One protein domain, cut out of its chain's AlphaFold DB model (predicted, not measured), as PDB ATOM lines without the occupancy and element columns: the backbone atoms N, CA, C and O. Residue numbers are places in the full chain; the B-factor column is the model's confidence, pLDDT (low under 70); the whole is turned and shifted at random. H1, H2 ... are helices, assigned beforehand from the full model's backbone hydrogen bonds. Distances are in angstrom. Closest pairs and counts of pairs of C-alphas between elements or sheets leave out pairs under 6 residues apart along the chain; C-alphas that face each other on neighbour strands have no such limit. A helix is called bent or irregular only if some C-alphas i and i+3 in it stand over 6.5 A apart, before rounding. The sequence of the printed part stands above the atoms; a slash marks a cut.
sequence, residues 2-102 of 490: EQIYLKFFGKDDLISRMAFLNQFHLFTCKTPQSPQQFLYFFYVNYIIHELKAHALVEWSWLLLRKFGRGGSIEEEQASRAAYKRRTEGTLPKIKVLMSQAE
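Overview. This is residues 2 to 102 of the 490 residues of the protein "GD22891" of Drosophila simulans (UniProt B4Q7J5). The model is a long helical hairpin, in which H4 and the bent but nearly straight H5 run side by side in opposite directions. Along the half of the hairpin where H4 begins and H5 ends, two short helices, H1 and H2, follow each other in a row as a third, shorter rod, and the small H3 lies beyond that end. The printed part has 101 residues with five named helices, H1 to H5 in chain order, and no named strand; the class is all helix. The whole is loose, with a radius of gyration of the C-alphas of 17.4 A, and its spans of 59 by 24 by 18 A make a rod.

Arrangement. H4, residues 35 to 66, is the longest helix. H5, residues 73 to 100, was assigned as one helix by its hydrogen bonds but is bent: C-alphas 89 and 92 are 6.7 A apart, and its arms H5a, residues 73 to 89, and H5b, residues 92 to 100, stand at a shallow tilt of 17 degrees. H4 and H5a form a helical hairpin; they touch at a shallow tilt of 9 degrees, opposite ways, the closest C-alphas being those of His 54 and Tyr 83, 6.8 A apart, and H4 takes part with residues 47 to 61 alone. With residues 35 to 43 alone H4 touches H5b, also opposite ways, with the C-alphas of Gln 36 and Met 98 closest at 5.1 A. H1, residues 2 to 8, only just touches H5a, with 3 pairs of C-alphas within 8 A, the closest being Tyr 5 and Arg 86 at 6.8 A. H2, residues 14 to 21, and H5b are close but not clearly touching, with the C-alphas of Ala 19 and Leu 97 closest at 6.7 A. H1 and H2 only just touch, with 3 pairs of C-alphas within 8 A, and only at the corner, where C-alphas 8 and 14 are closest at 4.6 A. H3, residues 25 to 28, touches no helix. Every O i to N i+4 pair is within hydrogen-bond range in H1, H2, H4, H5a and H5b; H3 is too short for such a pair.

Along the chain. H4 measures 46.7 A from C-alpha 35 at (16.395, -1.185, 0.825) to C-alpha 66 at (-29.263, -4.191, 10.047). H5a measures 24.1 A and H5b 12.8 A, the latter ending at C-alpha 100 at (15.789, 3.138, -7.430). H1 is 10.1 A long, H2 10.6 A and H3 5.0 A.

Size, cuts and confidence. The C-alphas farthest apart are those of His 25 and Gly 68, 59.2 A. The printed part has no cut and no long link. Mean pLDDT of the printed part is 89.1; residues 70 to 71 are under 70.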
ATOM      1  N   GLU A   2      -6.262   8.293   7.057       90.75
ATOM      2  CA  GLU A   2      -5.942   9.548   6.347       90.75
ATOM      3  C   GLU A   2      -4.689  10.275   6.864       90.75
ATOM      4  O   GLU A   2      -3.807  10.625   6.087       90.75
ATOM      5  N   GLN A   3      -4.555  10.431   8.184       91.62
ATOM      6  CA  GLN A   3      -3.362  11.037   8.785       91.62
ATOM      7  C   GLN A   3      -2.078  10.242   8.491       91.62
ATOM      8  O   GLN A   3      -1.026  10.831   8.265       91.62
ATOM      9  N   ILE A   4      -2.164   8.907   8.458       92.06
ATOM     10  CA  ILE A   4      -1.031   8.025   8.139       92.06
ATOM     11  C   ILE A   4      -0.622   8.233   6.678       92.06
ATOM     12  O   ILE A   4       0.556   8.430   6.394       92.06
ATOM     13  N   TYR A   5      -1.592   8.272   5.763       93.00
ATOM     14  CA  TYR A   5      -1.345   8.557   4.353       93.00
ATOM     15  C   TYR A   5      -0.693   9.920   4.143       93.00
ATOM     16  O   TYR A   5       0.320  10.008   3.456       93.00
ATOM     17  N   LEU A   6      -1.220  10.979   4.763       92.81
ATOM     18  CA  LEU A   6      -0.655  12.324   4.627       92.81
ATOM     19  C   LEU A   6       0.793  12.405   5.128       92.81
ATOM     20  O   LEU A   6       1.596  13.122   4.533       92.81
ATOM     21  N   LYS A   7       1.124  11.630   6.166       94.19
ATOM     22  CA  LYS A   7       2.469  11.551   6.738       94.19
ATOM     23  C   LYS A   7       3.450  10.761   5.861       94.19
ATOM     24  O   LYS A   7       4.587  11.178   5.668       94.19
ATOM     25  N   PHE A   8       3.037   9.609   5.332       94.06
ATOM     26  CA  PHE A   8       3.933   8.760   4.540       94.06
ATOM     27  C   PHE A   8       3.977   9.147   3.068       94.06
ATOM     28  O   PHE A   8       5.061   9.267   2.510       94.06
ATOM     29  N   PHE A   9       2.821   9.357   2.447       92.88
ATOM     30  CA  PHE A   9       2.689   9.536   1.001       92.88
ATOM     31  C   PHE A   9       2.287  10.953   0.594       92.88
ATOM     32  O   PHE A   9       2.569  11.339  -0.540       92.88
ATOM     33  N   GLY A  10       1.669  11.716   1.501       88.31
ATOM     34  CA  GLY A  10       1.261  13.103   1.291       88.31
ATOM     35  C   GLY A  10       2.376  14.121   1.544       88.31
ATOM     36  O   GLY A  10       3.508  13.940   1.106       88.31
ATOM     37  N   LYS A  11       2.036  15.221   2.226       87.12
ATOM     38  CA  LYS A  11       2.879  16.424   2.337       87.12
ATOM     39  C   LYS A  11       4.223  16.185   3.034       87.12
ATOM     40  O   LYS A  11       5.208  16.811   2.655       87.12
ATOM     41  N   ASP A  12       4.262  15.310   4.035       90.44
ATOM     42  CA  ASP A  12       5.480  15.093   4.829       90.44
ATOM     43  C   ASP A  12       6.484  14.174   4.114       90.44
ATOM     44  O   ASP A  12       7.686  14.232   4.386       90.44
ATOM     45  N   ASP A  13       5.978  13.348   3.194       92.62
ATOM     46  CA  ASP A  13       6.721  12.389   2.380       92.62
ATOM     47  C   ASP A  13       7.770  11.564   3.147       92.62
ATOM     48  O   ASP A  13       8.944  11.460   2.769       92.62
ATOM     49  N   LEU A  14       7.357  10.988   4.275       94.62
ATOM     50  CA  LEU A  14       8.269  10.241   5.132       94.62
ATOM     51  C   LEU A  14       8.843   8.997   4.433       94.62
ATOM     52  O   LEU A  14       9.988   8.633   4.704       94.62
ATOM     53  N   ILE A  15       8.090   8.367   3.523       94.44
ATOM     54  CA  ILE A  15       8.546   7.151   2.837       94.44
ATOM     55  C   ILE A  15       9.737   7.421   1.914       94.44
ATOM     56  O   ILE A  15      10.697   6.656   1.945       94.44
ATOM     57  N   SER A  16       9.742   8.533   1.167       93.19
ATOM     58  CA  SER A  16      10.883   8.894   0.315       93.19
ATOM     59  C   SER A  16      12.128   9.194   1.150       93.19
ATOM     60  O   SER A  16      13.233   8.809   0.777       93.19
ATOM     61  N   ARG A  17      11.966   9.827   2.322       92.06
ATOM     62  CA  ARG A  17      13.086  10.083   3.247       92.06
ATOM     63  C   ARG A  17      13.667   8.788   3.807       92.06
ATOM     64  O   ARG A  17      14.883   8.651   3.870       92.06
ATOM     65  N   MET A  18      12.812   7.840   4.196       90.44
ATOM     66  CA  MET A  18      13.248   6.517   4.653       90.44
ATOM     67  C   MET A  18      13.949   5.743   3.532       90.44
ATOM     68  O   MET A  18      15.026   5.203   3.763       90.44
ATOM     69  N   ALA A  19      13.388   5.749   2.318       90.38
ATOM     70  CA  ALA A  19      13.985   5.118   1.141       90.38
ATOM     71  C   ALA A  19      15.377   5.684   0.827       90.38
ATOM     72  O   ALA A  19      16.299   4.939   0.515       90.38
ATOM     73  N   PHE A  20      15.542   7.002   0.941       89.12
ATOM     74  CA  PHE A  20      16.828   7.663   0.749       89.12
ATOM     75  C   PHE A  20      17.834   7.291   1.847       89.12
ATOM     76  O   PHE A  20      18.958   6.899   1.552       89.12
ATOM     77  N   LEU A  21      17.431   7.360   3.121       86.81
ATOM     78  CA  LEU A  21      18.322   7.072   4.249       86.81
ATOM     79  C   LEU A  21      18.766   5.604   4.309       86.81
ATOM     80  O   LEU A  21      19.899   5.325   4.693       86.81
ATOM     81  N   ASN A  22      17.898   4.668   3.924       83.50
ATOM     82  CA  ASN A  22      18.200   3.238   4.006       83.50
ATOM     83  C   ASN A  22      19.240   2.770   2.969       83.50
ATOM     84  O   ASN A  22      19.744   1.658   3.063       83.50
ATOM     85  N   GLN A  23      19.583   3.614   1.994       84.06
ATOM     86  CA  GLN A  23      20.573   3.308   0.956       84.06
ATOM     87  C   GLN A  23      22.002   3.727   1.323       84.06
ATOM     88  O   GLN A  23      22.943   3.390   0.614       84.06
ATOM     89  N   PHE A  24      22.211   4.448   2.430       83.50
ATOM     90  CA  PHE A  24      23.575   4.730   2.878       83.50
ATOM     91  C   PHE A  24      24.184   3.493   3.539       83.50
ATOM     92  O   PHE A  24      23.628   2.971   4.507       83.50
ATOM     93  N   HIS A  25      25.393   3.115   3.111       77.81
ATOM     94  CA  HIS A  25      26.110   1.925   3.587       77.81
ATOM     95  C   HIS A  25      26.154   1.771   5.120       77.81
ATOM     96  O   HIS A  25      26.020   0.662   5.630       77.81
ATOM     97  N   LEU A  26      26.276   2.879   5.865       75.38
ATOM     98  CA  LEU A  26      26.294   2.908   7.339       75.38
ATOM     99  C   LEU A  26      24.991   2.417   7.997       75.38
ATOM    100  O   LEU A  26      25.003   2.042   9.175       75.38
ATOM    101  N   PHE A  27      23.875   2.465   7.269       77.88
ATOM    102  CA  PHE A  27      22.563   1.999   7.713       77.88
ATOM    103  C   PHE A  27      22.195   0.668   7.061       77.88
ATOM    104  O   PHE A  27      21.746  -0.228   7.771       77.88
ATOM    105  N   THR A  28      22.462   0.501   5.761       80.62
ATOM    106  CA  THR A  28      22.072  -0.694   4.996       80.62
ATOM    107  C   THR A  28      22.621  -1.984   5.600       80.62
ATOM    108  O   THR A  28      21.899  -2.966   5.723       80.62
ATOM    109  N   CYS A  29      23.876  -1.988   6.057       86.06
ATOM    110  CA  CYS A  29      24.482  -3.200   6.612       86.06
ATOM    111  C   CYS A  29      23.978  -3.578   8.014       86.06
ATOM    112  O   CYS A  29      24.238  -4.685   8.492       86.06
ATOM    113  N   LYS A  30      23.287  -2.652   8.699       86.06
ATOM    114  CA  LYS A  30      22.699  -2.873  10.032       86.06
ATOM    115  C   LYS A  30      21.320  -3.507   9.943       86.06
ATOM    116  O   LYS A  30      20.842  -4.062  10.929       86.06
ATOM    117  N   THR A  31      20.674  -3.399   8.788       84.69
ATOM    118  CA  THR A  31      19.367  -3.992   8.544       84.69
ATOM    119  C   THR A  31      19.538  -5.346   7.865       84.69
ATOM    120  O   THR A  31      20.230  -5.427   6.853       84.69
ATOM    121  N   PRO A  32      18.875  -6.411   8.339       84.50
ATOM    122  CA  PRO A  32      18.846  -7.697   7.643       84.50
ATOM    123  C   PRO A  32      17.910  -7.659   6.416       84.50
ATOM    124  O   PRO A  32      17.310  -8.658   6.062       84.50
ATOM    125  N   GLN A  33      17.718  -6.509   5.770       90.56
ATOM    126  CA  GLN A  33      16.847  -6.343   4.603       90.56
ATOM    127  C   GLN A  33      17.545  -5.455   3.588       90.56
ATOM    128  O   GLN A  33      18.200  -4.484   3.969       90.56
ATOM    129  N   SER A  34      17.351  -5.739   2.300       93.56
ATOM    130  CA  SER A  34      17.740  -4.768   1.282       93.56
ATOM    131  C   SER A  34      16.801  -3.553   1.325       93.56
ATOM    132  O   SER A  34      15.631  -3.680   1.714       93.56
ATOM    133  N   PRO A  35      17.256  -2.360   0.907       94.31
ATOM    134  CA  PRO A  35      16.395  -1.185   0.825       94.31
ATOM    135  C   PRO A  35      15.125  -1.413  -0.005       94.31
ATOM    136  O   PRO A  35      14.044  -0.986   0.406       94.31
ATOM    137  N   GLN A  36      15.220  -2.139  -1.125       94.75
ATOM    138  CA  GLN A  36      14.047  -2.504  -1.920       94.75
ATOM    139  C   GLN A  36      13.109  -3.457  -1.162       94.75
ATOM    140  O   GLN A  36      11.892  -3.256  -1.166       94.75
ATOM    141  N   GLN A  37      13.662  -4.467  -0.487       93.06
ATOM    142  CA  GLN A  37      12.891  -5.424   0.304       93.06
ATOM    143  C   GLN A  37      12.092  -4.716   1.410       93.06
ATOM    144  O   GLN A  37      10.901  -4.980   1.576       93.06
ATOM    145  N   PHE A  38      12.710  -3.761   2.110       93.19
ATOM    146  CA  PHE A  38      12.027  -2.923   3.095       93.19
ATOM    147  C   PHE A  38      10.823  -2.186   2.485       93.19
ATOM    148  O   PHE A  38       9.729  -2.213   3.050       93.19
ATOM    149  N   LEU A  39      10.997  -1.556   1.317       94.31
ATOM    150  CA  LEU A  39       9.923  -0.822   0.639       94.31
ATOM    151  C   LEU A  39       8.773  -1.735   0.208       94.31
ATOM    152  O   LEU A  39       7.607  -1.364   0.369       94.31
ATOM    153  N   TYR A  40       9.092  -2.931  -0.291       92.56
ATOM    154  CA  TYR A  40       8.098  -3.936  -0.648       92.56
ATOM    155  C   TYR A  40       7.249  -4.331   0.565       92.56
ATOM    156  O   TYR A  40       6.024  -4.186   0.542       92.56
ATOM    157  N   PHE A  41       7.887  -4.753   1.662       90.19
ATOM    158  CA  PHE A  41       7.161  -5.158   2.866       90.19
ATOM    159  C   PHE A  41       6.422  -3.996   3.524       90.19
ATOM    160  O   PHE A  41       5.323  -4.192   4.046       90.19
ATOM    161  N   PHE A  42       6.968  -2.781   3.474       92.56
ATOM    162  CA  PHE A  42       6.261  -1.586   3.921       92.56
ATOM    163  C   PHE A  42       4.964  -1.384   3.129       92.56
ATOM    164  O   PHE A  42       3.907  -1.189   3.731       92.56
ATOM    165  N   TYR A  43       5.017  -1.477   1.796       92.12
ATOM    166  CA  TYR A  43       3.841  -1.327   0.941       92.12
ATOM    167  C   TYR A  43       2.797  -2.416   1.185       92.12
ATOM    168  O   TYR A  43       1.628  -2.091   1.400       92.12
ATOM    169  N   VAL A  44       3.207  -3.687   1.206       89.19
ATOM    170  CA  VAL A  44       2.298  -4.818   1.456       89.19
ATOM    171  C   VAL A  44       1.590  -4.636   2.796       89.19
ATOM    172  O   VAL A  44       0.360  -4.696   2.865       89.19
ATOM    173  N   ASN A  45       2.339  -4.312   3.854       90.50
ATOM    174  CA  ASN A  45       1.751  -4.043   5.160       90.50
ATOM    175  C   ASN A  45       0.812  -2.834   5.121       90.50
ATOM    176  O   ASN A  45      -0.303  -2.923   5.634       90.50
ATOM    177  N   TYR A  46       1.213  -1.720   4.505       92.69
ATOM    178  CA  TYR A  46       0.381  -0.522   4.397       92.69
ATOM    179  C   TYR A  46      -0.969  -0.821   3.730       92.69
ATOM    180  O   TYR A  46      -2.020  -0.453   4.257       92.69
ATOM    181  N   ILE A  47      -0.951  -1.541   2.609       90.56
ATOM    182  CA  ILE A  47      -2.156  -1.892   1.858       90.56
ATOM    183  C   ILE A  47      -3.045  -2.868   2.629       90.56
ATOM    184  O   ILE A  47      -4.260  -2.676   2.661       90.56
ATOM    185  N   ILE A  48      -2.472  -3.862   3.314       89.44
ATOM    186  CA  ILE A  48      -3.245  -4.761   4.186       89.44
ATOM    187  C   ILE A  48      -3.954  -3.964   5.291       89.44
ATOM    188  O   ILE A  48      -5.109  -4.247   5.609       89.44
ATOM    189  N   HIS A  49      -3.305  -2.949   5.870       92.00
ATOM    190  CA  HIS A  49      -3.928  -2.095   6.884       92.00
ATOM    191  C   HIS A  49      -5.020  -1.189   6.301       92.00
ATOM    192  O   HIS A  49      -6.072  -1.050   6.924       92.00
ATOM    193  N   GLU A  50      -4.820  -0.613   5.109       90.94
ATOM    194  CA  GLU A  50      -5.876   0.118   4.389       90.94
ATOM    195  C   GLU A  50      -7.088  -0.778   4.126       90.94
ATOM    196  O   GLU A  50      -8.217  -0.368   4.390       90.94
ATOM    197  N   LEU A  51      -6.864  -2.014   3.674       89.94
ATOM    198  CA  LEU A  51      -7.931  -2.969   3.399       89.94
ATOM    199  C   LEU A  51      -8.682  -3.368   4.674       89.94
ATOM    200  O   LEU A  51      -9.908  -3.321   4.697       89.94
ATOM    201  N   LYS A  52      -7.971  -3.707   5.759       91.88
ATOM    202  CA  LYS A  52      -8.590  -4.030   7.058       91.88
ATOM    203  C   LYS A  52      -9.414  -2.861   7.597       91.88
ATOM    204  O   LYS A  52     -10.527  -3.064   8.078       91.88
ATOM    205  N   ALA A  53      -8.886  -1.639   7.502       92.44
ATOM    206  CA  ALA A  53      -9.601  -0.438   7.922       92.44
ATOM    207  C   ALA A  53     -10.852  -0.203   7.067       92.44
ATOM    208  O   ALA A  53     -11.914   0.092   7.609       92.44
ATOM    209  N   HIS A  54     -10.742  -0.364   5.746       91.44
ATOM    210  CA  HIS A  54     -11.874  -0.229   4.838       91.44
ATOM    211  C   HIS A  54     -12.952  -1.285   5.112       91.44
ATOM    212  O   HIS A  54     -14.113  -0.928   5.285       91.44
ATOM    213  N   ALA A  55     -12.564  -2.554   5.268       91.62
ATOM    214  CA  ALA A  55     -13.470  -3.649   5.601       91.62
ATOM    215  C   ALA A  55     -14.211  -3.413   6.928       91.62
ATOM    216  O   ALA A  55     -15.408  -3.670   7.015       91.62
ATOM    217  N   LEU A  56     -13.533  -2.875   7.948       93.38
ATOM    218  CA  LEU A  56     -14.166  -2.527   9.224       93.38
ATOM    219  C   LEU A  56     -15.220  -1.419   9.067       93.38
ATOM    220  O   LEU A  56     -16.268  -1.480   9.708       93.38
ATOM    221  N   VAL A  57     -14.958  -0.421   8.216       90.38
ATOM    222  CA  VAL A  57     -15.922   0.650   7.918       90.38
ATOM    223  C   VAL A  57     -17.107   0.122   7.107       90.38
ATOM    224  O   VAL A  57     -18.248   0.440   7.417       90.38
ATOM    225  N   GLU A  58     -16.878  -0.729   6.109       89.62
ATOM    226  CA  GLU A  58     -17.970  -1.373   5.366       89.62
ATOM    227  C   GLU A  58     -18.832  -2.253   6.284       89.62
ATOM    228  O   GLU A  58     -20.063  -2.194   6.247       89.62
ATOM    229  N   TRP A  59     -18.199  -3.016   7.182       91.31
ATOM    230  CA  TRP A  59     -18.906  -3.823   8.177       91.31
ATOM    231  C   TRP A  59     -19.742  -2.945   9.114       91.31
ATOM    232  O   TRP A  59     -20.905  -3.264   9.386       91.31
ATOM    233  N   SER A  60     -19.201  -1.827   9.608       90.25
ATOM    234  CA  SER A  60     -19.942  -0.945  10.516       90.25
ATOM    235  C   SER A  60     -21.206  -0.385   9.853       90.25
ATOM    236  O   SER A  60     -22.274  -0.415  10.473       90.25
ATOM    237  N   TRP A  61     -21.135   0.005   8.576       88.50
ATOM    238  CA  TRP A  61     -22.305   0.430   7.806       88.50
ATOM    239  C   TRP A  61     -23.330  -0.692   7.617       88.50
ATOM    240  O   TRP A  61     -24.531  -0.463   7.793       88.50
ATOM    241  N   LEU A  62     -22.886  -1.920   7.329       88.19
ATOM    242  CA  LEU A  62     -23.771  -3.087   7.231       88.19
ATOM    243  C   LEU A  62     -24.510  -3.365   8.551       88.19
ATOM    244  O   LEU A  62     -25.720  -3.610   8.540       88.19
ATOM    245  N   LEU A  63     -23.822  -3.284   9.695       89.81
ATOM    246  CA  LEU A  63     -24.442  -3.451  11.015       89.81
ATOM    247  C   LEU A  63     -25.453  -2.341  11.315       89.81
ATOM    248  O   LEU A  63     -26.569  -2.634  11.740       89.81
ATOM    249  N   LEU A  64     -25.090  -1.083  11.070       88.00
ATOM    250  CA  LEU A  64     -25.971   0.067  11.278       88.00
ATOM    251  C   LEU A  64     -27.282  -0.075  10.492       88.00
ATOM    252  O   LEU A  64     -28.364   0.096  11.060       88.00
ATOM    253  N   ARG A  65     -27.200  -0.501   9.224       85.81
ATOM    254  CA  ARG A  65     -28.375  -0.820   8.395       85.81
ATOM    255  C   ARG A  65     -29.211  -1.953   8.986       85.81
ATOM    256  O   ARG A  65     -30.428  -1.822   9.075       85.81
ATOM    257  N   LYS A  66     -28.573  -3.039   9.440       88.12
ATOM    258  CA  LYS A  66     -29.263  -4.191  10.047       88.12
ATOM    259  C   LYS A  66     -30.072  -3.812  11.293       88.12
ATOM    260  O   LYS A  66     -31.134  -4.380  11.516       88.12
ATOM    261  N   PHE A  67     -29.599  -2.850  12.085       89.69
ATOM    262  CA  PHE A  67     -30.287  -2.377  13.293       89.69
ATOM    263  C   PHE A  67     -31.238  -1.193  13.052       89.69
ATOM    264  O   PHE A  67     -31.647  -0.535  14.009       89.69
ATOM    265  N   GLY A  68     -31.584  -0.888  11.796       82.06
ATOM    266  CA  GLY A  68     -32.494   0.213  11.458       82.06
ATOM    267  C   GLY A  68     -31.920   1.608  11.730       82.06
ATOM    268  O   GLY A  68     -32.646   2.594  11.670       82.06
ATOM    269  N   ARG A  69     -30.615   1.706  12.010       77.88
ATOM    270  CA  ARG A  69     -29.869   2.959  12.190       77.88
ATOM    271  C   ARG A  69     -29.119   3.291  10.904       77.88
ATOM    272  O   ARG A  69     -27.902   3.434  10.924       77.88
ATOM    273  N   GLY A  70     -29.835   3.316   9.778       64.81
ATOM    274  CA  GLY A  70     -29.243   3.593   8.468       64.81
ATOM    275  C   GLY A  70     -28.371   4.851   8.508       64.81
ATOM    276  O   GLY A  70     -28.811   5.892   8.989       64.81
ATOM    277  N   GLY A  71     -27.122   4.719   8.061       66.75
ATOM    278  CA  GLY A  71     -26.151   5.809   7.991       66.75
ATOM    279  C   GLY A  71     -26.379   6.769   6.824       66.75
ATOM    280  O   GLY A  71     -27.191   6.498   5.938       66.75
ATOM    281  N   SER A  72     -25.620   7.868   6.798       77.62
ATOM    282  CA  SER A  72     -25.563   8.779   5.649       77.62
ATOM    283  C   SER A  72     -24.885   8.095   4.455       77.62
ATOM    284  O   SER A  72     -23.717   7.713   4.530       77.62
ATOM    285  N   ILE A  73     -25.604   7.964   3.332       80.56
ATOM    286  CA  ILE A  73     -25.059   7.420   2.071       80.56
ATOM    287  C   ILE A  73     -23.844   8.239   1.607       80.56
ATOM    288  O   ILE A  73     -22.896   7.682   1.056       80.56
ATOM    289  N   GLU A  74     -23.851   9.549   1.858       84.88
ATOM    290  CA  GLU A  74     -22.751  10.445   1.498       84.88
ATOM    291  C   GLU A  74     -21.469  10.111   2.268       84.88
ATOM    292  O   GLU A  74     -20.393  10.061   1.676       84.88
ATOM    293  N   GLU A  75     -21.566   9.816   3.569       84.75
ATOM    294  CA  GLU A  75     -20.408   9.456   4.400       84.75
ATOM    295  C   GLU A  75     -19.809   8.104   3.990       84.75
ATOM    296  O   GLU A  75     -18.586   7.937   3.946       84.75
ATOM    297  N   GLU A  76     -20.659   7.143   3.632       85.44
ATOM    298  CA  GLU A  76     -20.235   5.844   3.108       85.44
ATOM    299  C   GLU A  76     -19.505   5.987   1.765       85.44
ATOM    300  O   GLU A  76     -18.403   5.458   1.588       85.44
ATOM    301  N   GLN A  77     -20.075   6.755   0.833       87.75
ATOM    302  CA  GLN A  77     -19.442   7.042  -0.455       87.75
ATOM    303  C   GLN A  77     -18.127   7.811  -0.283       87.75
ATOM    304  O   GLN A  77     -17.134   7.476  -0.934       87.75
ATOM    305  N   ALA A  78     -18.081   8.787   0.626       88.94
ATOM    306  CA  ALA A  78     -16.871   9.538   0.939       88.94
ATOM    307  C   ALA A  78     -15.769   8.632   1.511       88.94
ATOM    308  O   ALA A  78     -14.606   8.758   1.120       88.94
ATOM    309  N   SER A  79     -16.117   7.675   2.378       88.12
ATOM    310  CA  SER A  79     -15.167   6.692   2.917       88.12
ATOM    311  C   SER A  79     -14.571   5.796   1.823       88.12
ATOM    312  O   SER A  79     -13.346   5.639   1.748       88.12
ATOM    313  N   ARG A  80     -15.413   5.271   0.919       90.50
ATOM    314  CA  ARG A  80     -14.980   4.478  -0.248       90.50
ATOM    315  C   ARG A  80     -14.072   5.278  -1.177       90.50
ATOM    316  O   ARG A  80     -12.999   4.805  -1.554       90.50
ATOM    317  N   ALA A  81     -14.462   6.511  -1.503       90.69
ATOM    318  CA  ALA A  81     -13.665   7.406  -2.337       90.69
ATOM    319  C   ALA A  81     -12.310   7.733  -1.687       90.69
ATOM    320  O   ALA A  81     -11.283   7.756  -2.366       90.69
ATOM    321  N   ALA A  82     -12.280   7.929  -0.366       90.38
ATOM    322  CA  ALA A  82     -11.045   8.177   0.365       90.38
ATOM    323  C   ALA A  82     -10.110   6.957   0.348       90.38
ATOM    324  O   ALA A  82      -8.917   7.126   0.109       90.38
ATOM    325  N   TYR A  83     -10.629   5.741   0.555       90.62
ATOM    326  CA  TYR A  83      -9.850   4.502   0.424       90.62
ATOM    327  C   TYR A  83      -9.258   4.340  -0.983       90.62
ATOM    328  O   TYR A  83      -8.048   4.135  -1.120       90.62
ATOM    329  N   LYS A  84     -10.085   4.514  -2.021       89.81
ATOM    330  CA  LYS A  84      -9.655   4.424  -3.422       89.81
ATOM    331  C   LYS A  84      -8.549   5.432  -3.735       89.81
ATOM    332  O   LYS A  84      -7.485   5.053  -4.206       89.81
ATOM    333  N   ARG A  85      -8.734   6.703  -3.359       90.88
ATOM    334  CA  ARG A  85      -7.719   7.751  -3.557       90.88
ATOM    335  C   ARG A  85      -6.382   7.402  -2.896       90.88
ATOM    336  O   ARG A  85      -5.336   7.641  -3.492       90.88
ATOM    337  N   ARG A  86      -6.395   6.883  -1.663       90.88
ATOM    338  CA  ARG A  86      -5.157   6.547  -0.941       90.88
ATOM    339  C   ARG A  86      -4.433   5.367  -1.581       90.88
ATOM    340  O   ARG A  86      -3.239   5.458  -1.832       90.88
ATOM    341  N   THR A  87      -5.153   4.289  -1.878       87.94
ATOM    342  CA  THR A  87      -4.570   3.085  -2.493       87.94
ATOM    343  C   THR A  87      -4.028   3.358  -3.898       87.94
ATOM    344  O   THR A  87      -2.886   2.994  -4.186       87.94
ATOM    345  N   GLU A  88      -4.779   4.095  -4.724       87.00
ATOM    346  CA  GLU A  88      -4.347   4.504  -6.066       87.00
ATOM    347  C   GLU A  88      -3.157   5.469  -6.037       87.00
ATOM    348  O   GLU A  88      -2.240   5.341  -6.850       87.00
ATOM    349  N   GLY A  89      -3.120   6.395  -5.074       85.25
ATOM    350  CA  GLY A  89      -2.020   7.350  -4.919       85.25
ATOM    351  C   GLY A  89      -0.713   6.731  -4.411       85.25
ATOM    352  O   GLY A  89       0.369   7.227  -4.726       85.25
ATOM    353  N   THR A  90      -0.783   5.640  -3.644       91.62
ATOM    354  CA  THR A  90       0.396   5.013  -3.028       91.62
ATOM    355  C   THR A  90       1.213   4.161  -4.010       91.62
ATOM    356  O   THR A  90       2.445   4.185  -3.956       91.62
ATOM    357  N   LEU A  91       0.561   3.418  -4.914       90.06
ATOM    358  CA  LEU A  91       1.236   2.442  -5.784       90.06
ATOM    359  C   LEU A  91       2.327   3.059  -6.690       90.06
ATOM    360  O   LEU A  91       3.448   2.540  -6.680       90.06
ATOM    361  N   PRO A  92       2.073   4.144  -7.453       91.50
ATOM    362  CA  PRO A  92       3.078   4.702  -8.362       91.50
ATOM    363  C   PRO A  92       4.335   5.159  -7.621       91.50
ATOM    364  O   PRO A  92       5.452   4.932  -8.077       91.50
ATOM    365  N   LYS A  93       4.150   5.751  -6.438       92.88
ATOM    366  CA  LYS A  93       5.241   6.255  -5.607       92.88
ATOM    367  C   LYS A  93       6.134   5.132  -5.093       92.88
ATOM    368  O   LYS A  93       7.351   5.238  -5.187       92.88
ATOM    369  N   ILE A  94       5.542   4.039  -4.613       94.12
ATOM    370  CA  ILE A  94       6.309   2.867  -4.177       94.12
ATOM    371  C   ILE A  94       7.074   2.234  -5.336       94.12
ATOM    372  O   ILE A  94       8.250   1.931  -5.165       94.12
ATOM    373  N   LYS A  95       6.462   2.091  -6.519       93.31
ATOM    374  CA  LYS A  95       7.161   1.548  -7.696       93.31
ATOM    375  C   LYS A  95       8.390   2.372  -8.072       93.31
ATOM    376  O   LYS A  95       9.444   1.798  -8.325       93.31
ATOM    377  N   VAL A  96       8.274   3.702  -8.056       93.94
ATOM    378  CA  VAL A  96       9.414   4.598  -8.309       93.94
ATOM    379  C   VAL A  96      10.508   4.392  -7.262       93.94
ATOM    380  O   VAL A  96      11.653   4.148  -7.632       93.94
ATOM    381  N   LEU A  97      10.162   4.413  -5.971       95.00
ATOM    382  CA  LEU A  97      11.144   4.233  -4.898       95.00
ATOM    383  C   LEU A  97      11.829   2.859  -4.962       95.00
ATOM    384  O   LEU A  97      13.043   2.779  -4.808       95.00
ATOM    385  N   MET A  98      11.083   1.786  -5.237       94.69
ATOM    386  CA  MET A  98      11.633   0.432  -5.360       94.69
ATOM    387  C   MET A  98      12.546   0.264  -6.575       94.69
ATOM    388  O   MET A  98      13.559  -0.420  -6.468       94.69
ATOM    389  N   SER A  99      12.227   0.910  -7.702       92.94
ATOM    390  CA  SER A  99      13.064   0.858  -8.910       92.94
ATOM    391  C   SER A  99      14.435   1.522  -8.734       92.94
ATOM    392  O   SER A  99      15.362   1.226  -9.480       92.94
ATOM    393  N   GLN A 100      14.557   2.418  -7.752       92.81
ATOM    394  CA  GLN A 100      15.789   3.138  -7.430       92.81
ATOM    395  C   GLN A 100      16.543   2.518  -6.251       92.81
ATOM    396  O   GLN A 100      17.707   2.840  -6.051       92.81
ATOM    397  N   ALA A 101      15.880   1.675  -5.457       93.62
ATOM    398  CA  ALA A 101      16.428   1.140  -4.224       93.62
ATOM    399  C   ALA A 101      17.381  -0.034  -4.478       93.62
ATOM    400  O   ALA A 101      17.071  -0.954  -5.237       93.62
ATOM    401  N   GLU A 102      18.511  -0.044  -3.769       92.81
ATOM    402  CA  GLU A 102      19.432  -1.179  -3.789       92.81
ATOM    403  C   GLU A 102      18.761  -2.483  -3.324       92.81
ATOM    404  O   GLU A 102      17.895  -2.510  -2.443       92.81
TER     405      GLU A 102